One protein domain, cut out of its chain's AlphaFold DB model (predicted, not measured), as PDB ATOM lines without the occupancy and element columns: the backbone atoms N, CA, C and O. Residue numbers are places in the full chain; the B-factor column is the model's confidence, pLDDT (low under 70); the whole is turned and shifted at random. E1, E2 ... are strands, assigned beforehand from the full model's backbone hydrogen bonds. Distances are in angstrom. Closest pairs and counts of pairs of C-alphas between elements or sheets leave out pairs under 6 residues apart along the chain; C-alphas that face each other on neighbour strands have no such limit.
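AT A GLANCE: This is residues 12 to 60 of the 61 residues of an uncharacterized protein of Rhodovulum sulfidophilum (UniProt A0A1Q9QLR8). Three long strands lie side by side in one narrow, twisted ribbon, E1 on one side, E2 in the middle and E3 on the other side, with nothing named over either face. The chain folds back twice to make it, through a wider loop between E1 and E2 at one end of the ribbon and a tight turn between E2 and E3 at the other. The printed part has 49 residues with no named helix and three named strands in the order E1, E2, E3; the sheet has the same order, its strands antiparallel, and the class is all strand. The whole is only just extended, close to loose, with a radius of gyration of the C-alphas of 14.9 A, and it is a rod that spans 48 by 14 by 12 A.

HOW THE PARTS SIT: E1, residues 12 to 21, and E2, residues 29 to 41, are antiparallel neighbours and form a hairpin, with an angle of 157 degrees between their directions. The C-alphas of Leu 13 and Leu 39 face each other at 4.5 A, and those of Thr 21 and Gly 32 at 4.7 A. N 14 and O 38 are within hydrogen-bond range at 2.8 A, and so are N 34 and O 19 at 2.9 A. E3, residues 46 to 58, is the antiparallel neighbour of E2, at 165 degrees, and these two also form a hairpin. The C-alphas of Gln 30 and Thr 57 face each other at 4.3 A, and C-alphas 35 and 52 face each other at 5.3 A. N 33 and O 54 are within hydrogen-bond range at 2.8 A, and N 50 and O 37 at 3.0 A. E1, E2 and E3 make a meander, each strand the antiparallel neighbour of the one before. E1 and E3 are the edge strands and E2 is the inner one. The C-alphas of the sheet lie up to 5.7 A off the best plane through them.

IN THESE COORDINATES: E1 begins at C-alpha 12, at (-21.990, -44.780, -17.202), and is 27.4 A long from first to last C-alpha. E2 runs from Met 29 to Asp 41 over 38.7 A, and its C-alpha 41 is at (-24.030, -40.622, -21.356). E3 runs from Thr 46 to Ala 58 over 34.7 A and ends at C-alpha 58, at (-2.432, -46.158, 8.771).

THE WHOLE: The two C-alphas farthest apart are those of Val 27 and Ala 43, at 48.3 A. The printed part has no cut. The link from E1 to E2 is short, with 7 residues, and the link from E2 to E3 is tight, with 4. The mean pLDDT of the printed part is 85.6, and it is under 70 at residues 25 to 28 and 58 to 60.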
ATOM      1  N   LEU A  12     -23.117 -44.010 -17.691       90.12
ATOM      2  CA  LEU A  12     -21.990 -44.780 -17.202       90.12
ATOM      3  C   LEU A  12     -21.233 -43.926 -16.188       90.12
ATOM      4  O   LEU A  12     -20.821 -42.809 -16.499       90.12
ATOM      5  N   LEU A  13     -21.076 -44.447 -14.974       91.38
ATOM      6  CA  LEU A  13     -20.211 -43.857 -13.960       91.38
ATOM      7  C   LEU A  13     -18.848 -44.547 -14.034       91.38
ATOM      8  O   LEU A  13     -18.758 -45.757 -13.827       91.38
ATOM      9  N   SER A  14     -17.799 -43.781 -14.315       90.81
ATOM     10  CA  SER A  14     -16.413 -44.229 -14.210       90.81
ATOM     11  C   SER A  14     -15.729 -43.581 -13.009       90.81
ATOM     12  O   SER A  14     -16.056 -42.462 -12.604       90.81
ATOM     13  N   ALA A  15     -14.793 -44.320 -12.422       92.00
ATOM     14  CA  ALA A  15     -13.955 -43.872 -11.322       92.00
ATOM     15  C   ALA A  15     -12.500 -44.200 -11.650       92.00
ATOM     16  O   ALA A  15     -12.158 -45.351 -11.940       92.00
ATOM     17  N   GLU A  16     -11.654 -43.181 -11.604       92.56
ATOM     18  CA  GLU A  16     -10.234 -43.268 -11.916       92.56
ATOM     19  C   GLU A  16      -9.441 -42.728 -10.727       92.56
ATOM     20  O   GLU A  16      -9.751 -41.657 -10.207       92.56
ATOM     21  N   ILE A  17      -8.415 -43.460 -10.296       91.44
ATOM     22  CA  ILE A  17      -7.454 -42.935  -9.327       91.44
ATOM     23  C   ILE A  17      -6.590 -41.913 -10.066       91.44
ATOM     24  O   ILE A  17      -5.906 -42.264 -11.025       91.44
ATOM     25  N   GLU A  18      -6.668 -40.653  -9.648       92.75
ATOM     26  CA  GLU A  18      -5.902 -39.548 -10.228       92.75
ATOM     27  C   GLU A  18      -4.559 -39.388  -9.509       92.75
ATOM     28  O   GLU A  18      -3.547 -39.139 -10.156       92.75
ATOM     29  N   GLU A  19      -4.534 -39.588  -8.187       89.56
ATOM     30  CA  GLU A  19      -3.325 -39.429  -7.378       89.56
ATOM     31  C   GLU A  19      -3.343 -40.350  -6.154       89.56
ATOM     32  O   GLU A  19      -4.384 -40.532  -5.517       89.56
ATOM     33  N   ILE A  20      -2.174 -40.896  -5.811       88.69
ATOM     34  CA  ILE A  20      -1.907 -41.551  -4.530       88.69
ATOM     35  C   ILE A  20      -0.708 -40.843  -3.904       88.69
ATOM     36  O   ILE A  20       0.384 -40.859  -4.470       88.69
ATOM     37  N   THR A  21      -0.899 -40.248  -2.732       87.00
ATOM     38  CA  THR A  21       0.166 -39.602  -1.961       87.00
ATOM     39  C   THR A  21       0.478 -40.473  -0.753       87.00
ATOM     40  O   THR A  21      -0.392 -40.695   0.086       87.00
ATOM     41  N   GLN A  22       1.711 -40.958  -0.632       82.44
ATOM     42  CA  GLN A  22       2.167 -41.674   0.560       82.44
ATOM     43  C   GLN A  22       3.516 -41.103   1.023       82.44
ATOM     44  O   GLN A  22       4.428 -40.974   0.201       82.44
ATOM     45  N   PRO A  23       3.677 -40.736   2.303       79.69
ATOM     46  CA  PRO A  23       4.978 -40.386   2.846       79.69
ATOM     47  C   PRO A  23       5.841 -41.649   2.960       79.69
ATOM     48  O   PRO A  23       5.380 -42.691   3.422       79.69
ATOM     49  N   LEU A  24       7.102 -41.552   2.529       73.25
ATOM     50  CA  LEU A  24       8.072 -42.656   2.578       73.25
ATOM     51  C   LEU A  24       8.681 -42.857   3.976       73.25
ATOM     52  O   LEU A  24       9.254 -43.907   4.248       73.25
ATOM     53  N   PHE A  25       8.567 -41.855   4.850       66.06
ATOM     54  CA  PHE A  25       9.173 -41.830   6.179       66.06
ATOM     55  C   PHE A  25       8.236 -41.128   7.170       66.06
ATOM     56  O   PHE A  25       7.560 -40.167   6.803       66.06
ATOM     57  N   GLY A  26       8.221 -41.585   8.422       64.12
ATOM     58  CA  GLY A  26       7.379 -41.043   9.493       64.12
ATOM     59  C   GLY A  26       6.684 -42.148  10.289       64.12
ATOM     60  O   GLY A  26       6.464 -43.240   9.778       64.12
ATOM     61  N   VAL A  27       6.372 -41.866  11.556       62.19
ATOM     62  CA  VAL A  27       5.705 -42.814  12.470       62.19
ATOM     63  C   VAL A  27       4.216 -42.972  12.127       62.19
ATOM     64  O   VAL A  27       3.646 -44.042  12.313       62.19
ATOM     65  N   ASP A  28       3.618 -41.922  11.553       62.53
ATOM     66  CA  ASP A  28       2.246 -41.901  11.048       62.53
ATOM     67  C   ASP A  28       2.248 -41.910   9.513       62.53
ATOM     68  O   ASP A  28       2.610 -40.925   8.862       62.53
ATOM     69  N   MET A  29       1.815 -43.019   8.909       72.88
ATOM     70  CA  MET A  29       1.698 -43.128   7.453       72.88
ATOM     71  C   MET A  29       0.323 -42.615   7.005       72.88
ATOM     72  O   MET A  29      -0.666 -43.351   6.991       72.88
ATOM     73  N   GLN A  30       0.235 -41.331   6.643       79.00
ATOM     74  CA  GLN A  30      -0.966 -40.773   6.013       79.00
ATOM     75  C   GLN A  30      -0.971 -41.042   4.509       79.00
ATOM     76  O   GLN A  30      -0.226 -40.425   3.757       79.00
ATOM     77  N   VAL A  31      -1.854 -41.923   4.056       85.25
ATOM     78  CA  VAL A  31      -2.098 -42.176   2.635       85.25
ATOM     79  C   VAL A  31      -3.224 -41.263   2.148       85.25
ATOM     80  O   VAL A  31      -4.362 -41.350   2.611       85.25
ATOM     81  N   GLY A  32      -2.912 -40.372   1.214       88.75
ATOM     82  CA  GLY A  32      -3.880 -39.588   0.451       88.75
ATOM     83  C   GLY A  32      -4.261 -40.300  -0.844       88.75
ATOM     84  O   GLY A  32      -3.399 -40.830  -1.540       88.75
ATOM     85  N   LEU A  33      -5.546 -40.300  -1.183       91.75
ATOM     86  CA  LEU A  33      -6.065 -40.825  -2.443       91.75
ATOM     87  C   LEU A  33      -7.008 -39.796  -3.067       91.75
ATOM     88  O   LEU A  33      -8.000 -39.396  -2.451       91.75
ATOM     89  N   THR A  34      -6.727 -39.415  -4.309       93.19
ATOM     90  CA  THR A  34      -7.618 -38.590  -5.128       93.19
ATOM     91  C   THR A  34      -8.270 -39.473  -6.179       93.19
ATOM     92  O   THR A  34      -7.593 -40.065  -7.020       93.19
ATOM     93  N   VAL A  35      -9.600 -39.554  -6.145       94.19
ATOM     94  CA  VAL A  35     -10.397 -40.286  -7.133       94.19
ATOM     95  C   VAL A  35     -11.220 -39.297  -7.942       94.19
ATOM     96  O   VAL A  35     -11.972 -38.484  -7.393       94.19
ATOM     97  N   ARG A  36     -11.104 -39.388  -9.263       95.31
ATOM     98  CA  ARG A  36     -11.935 -38.657 -10.210       95.31
ATOM     99  C   ARG A  36     -13.091 -39.539 -10.652       95.31
ATOM    100  O   ARG A  36     -12.892 -40.592 -11.251       95.31
ATOM    101  N   TYR A  37     -14.300 -39.065 -10.395       93.88
ATOM    102  CA  TYR A  37     -15.527 -39.670 -10.881       93.88
ATOM    103  C   TYR A  37     -16.041 -38.908 -12.093       93.88
ATOM    104  O   TYR A  37     -16.089 -37.674 -12.078       93.88
ATOM    105  N   ARG A  38     -16.472 -39.638 -13.119       94.88
ATOM    106  CA  ARG A  38     -17.117 -39.077 -14.307       94.88
ATOM    107  C   ARG A  38     -18.402 -39.812 -14.601       94.88
ATOM    108  O   ARG A  38     -18.430 -41.037 -14.653       94.88
ATOM    109  N   LEU A  39     -19.457 -39.049 -14.841       93.50
ATOM    110  CA  LEU A  39     -20.713 -39.567 -15.351       93.50
ATOM    111  C   LEU A  39     -20.818 -39.213 -16.832       93.50
ATOM    112  O   LEU A  39     -20.864 -38.033 -17.190       93.50
ATOM    113  N   GLN A  40     -20.873 -40.227 -17.684       93.94
ATOM    114  CA  GLN A  40     -20.988 -40.083 -19.131       93.94
ATOM    115  C   GLN A  40     -22.335 -40.620 -19.609       93.94
ATOM    116  O   GLN A  40     -22.860 -41.583 -19.054       93.94
ATOM    117  N   ASP A  41     -22.924 -39.998 -20.627       91.06
ATOM    118  CA  ASP A  41     -24.030 -40.622 -21.356       91.06
ATOM    119  C   ASP A  41     -23.516 -41.673 -22.357       91.06
ATOM    120  O   ASP A  41     -22.313 -41.818 -22.575       91.06
ATOM    121  N   ARG A  42     -24.429 -42.423 -22.986       84.69
ATOM    122  CA  ARG A  42     -24.065 -43.452 -23.979       84.69
ATOM    123  C   ARG A  42     -23.375 -42.907 -25.233       84.69
ATOM    124  O   ARG A  42     -22.759 -43.685 -25.948       84.69
ATOM    125  N   ALA A  43     -23.470 -41.605 -25.501       89.12
ATOM    126  CA  ALA A  43     -22.736 -40.958 -26.586       89.12
ATOM    127  C   ALA A  43     -21.308 -40.557 -26.162       89.12
ATOM    128  O   ALA A  43     -20.590 -39.933 -26.938       89.12
ATOM    129  N   GLY A  44     -20.897 -40.889 -24.931       86.81
ATOM    130  CA  GLY A  44     -19.581 -40.580 -24.377       86.81
ATOM    131  C   GLY A  44     -19.459 -39.160 -23.821       86.81
ATOM    132  O   GLY A  44     -18.384 -38.777 -23.354       86.81
ATOM    133  N   LYS A  45     -20.536 -38.363 -23.823       92.12
ATOM    134  CA  LYS A  45     -20.483 -36.985 -23.329       92.12
ATOM    135  C   LYS A  45     -20.499 -36.972 -21.806       92.12
ATOM    136  O   LYS A  45     -21.452 -37.439 -21.179       92.12
ATOM    137  N   THR A  46     -19.476 -36.362 -21.211       94.25
ATOM    138  CA  THR A  46     -19.421 -36.108 -19.769       94.25
ATOM    139  C   THR A  46     -20.534 -35.143 -19.372       94.25
ATOM    140  O   THR A  46     -20.631 -34.025 -19.880       94.25
ATOM    141  N   ARG A  47     -21.401 -35.594 -18.470       94.56
ATOM    142  CA  ARG A  47     -22.489 -34.796 -17.888       94.56
ATOM    143  C   ARG A  47     -22.140 -34.266 -16.517       94.56
ATOM    144  O   ARG A  47     -22.688 -33.251 -16.102       94.56
ATOM    145  N   TRP A  48     -21.232 -34.948 -15.836       94.56
ATOM    146  CA  TRP A  48     -20.769 -34.560 -14.524       94.56
ATOM    147  C   TRP A  48     -19.372 -35.115 -14.280       94.56
ATOM    148  O   TRP A  48     -19.059 -36.233 -14.692       94.56
ATOM    149  N   GLU A  49     -18.549 -34.329 -13.602       95.62
ATOM    150  CA  GLU A  49     -17.225 -34.726 -13.145       95.62
ATOM    151  C   GLU A  49     -17.020 -34.188 -11.729       95.62
ATOM    152  O   GLU A  49     -17.370 -33.042 -11.433       95.62
ATOM    153  N   ARG A  50     -16.452 -35.013 -10.847       95.50
ATOM    154  CA  ARG A  50     -16.072 -34.596  -9.497       95.50
ATOM    155  C   ARG A  50     -14.816 -35.305  -9.043       95.50
ATOM    156  O   ARG A  50     -14.653 -36.505  -9.244       95.50
ATOM    157  N   ARG A  51     -13.974 -34.554  -8.339       95.69
ATOM    158  CA  ARG A  51     -12.840 -35.087  -7.592       95.69
ATOM    159  C   ARG A  51     -13.219 -35.263  -6.134       95.69
ATOM    160  O   ARG A  51     -13.804 -34.362  -5.525       95.69
ATOM    161  N   ILE A  52     -12.899 -36.428  -5.592       93.56
ATOM    162  CA  ILE A  52     -13.023 -36.729  -4.172       93.56
ATOM    163  C   ILE A  52     -11.624 -37.036  -3.661       93.56
ATOM    164  O   ILE A  52     -10.944 -37.916  -4.184       93.56
ATOM    165  N   VAL A  53     -11.213 -36.291  -2.639       91.50
ATOM    166  CA  VAL A  53      -9.946 -36.492  -1.940       91.50
ATOM    167  C   VAL A  53     -10.264 -37.167  -0.617       91.50
ATOM    168  O   VAL A  53     -11.052 -36.643   0.173       91.50
ATOM    169  N   THR A  54      -9.659 -38.323  -0.375       88.75
ATOM    170  CA  THR A  54      -9.733 -39.027   0.905       88.75
ATOM    171  C   THR A  54      -8.337 -39.180   1.491       88.75
ATOM    172  O   THR A  54      -7.355 -39.307   0.763       88.75
ATOM    173  N   ARG A  55      -8.239 -39.120   2.819       86.25
ATOM    174  CA  ARG A  55      -6.987 -39.298   3.557       86.25
ATOM    175  C   ARG A  55      -7.203 -40.376   4.600       86.25
ATOM    176  O   ARG A  55      -8.141 -40.290   5.390       86.25
ATOM    177  N   HIS A  56      -6.339 -41.375   4.603       81.44
ATOM    178  CA  HIS A  56      -6.361 -42.466   5.558       81.44
ATOM    179  C   HIS A  56      -5.043 -42.492   6.327       81.44
ATOM    180  O   HIS A  56      -3.978 -42.480   5.724       81.44
ATOM    181  N   THR A  57      -5.104 -42.509   7.659       73.81
ATOM    182  CA  THR A  57      -3.906 -42.668   8.498       73.81
ATOM    183  C   THR A  57      -3.780 -44.137   8.865       73.81
ATOM    184  O   THR A  57      -4.599 -44.639   9.636       73.81
ATOM    185  N   ALA A  58      -2.780 -44.823   8.316       66.81
ATOM    186  CA  ALA A  58      -2.432 -46.158   8.771       66.81
ATOM    187  C   ALA A  58      -1.702 -46.030  10.116       66.81
ATOM    188  O   ALA A  58      -0.666 -45.372  10.203       66.81
ATOM    189  N   ARG A  59      -2.261 -46.634  11.170       64.44
ATOM    190  CA  ARG A  59      -1.568 -46.796  12.453       64.44
ATOM    191  C   ARG A  59      -0.788 -48.103  12.379       64.44
ATOM    192  O   ARG A  59      -1.399 -49.150  12.174       64.44
ATOM    193  N   LEU A  60       0.536 -48.036  12.500       59.91
ATOM    194  CA  LEU A  60       1.356 -49.228  12.718       59.91
ATOM    195  C   LEU A  60       0.958 -49.808  14.083       59.91
ATOM    196  O   LEU A  60       1.044 -49.108  15.092       59.91
TER     197      LEU A  60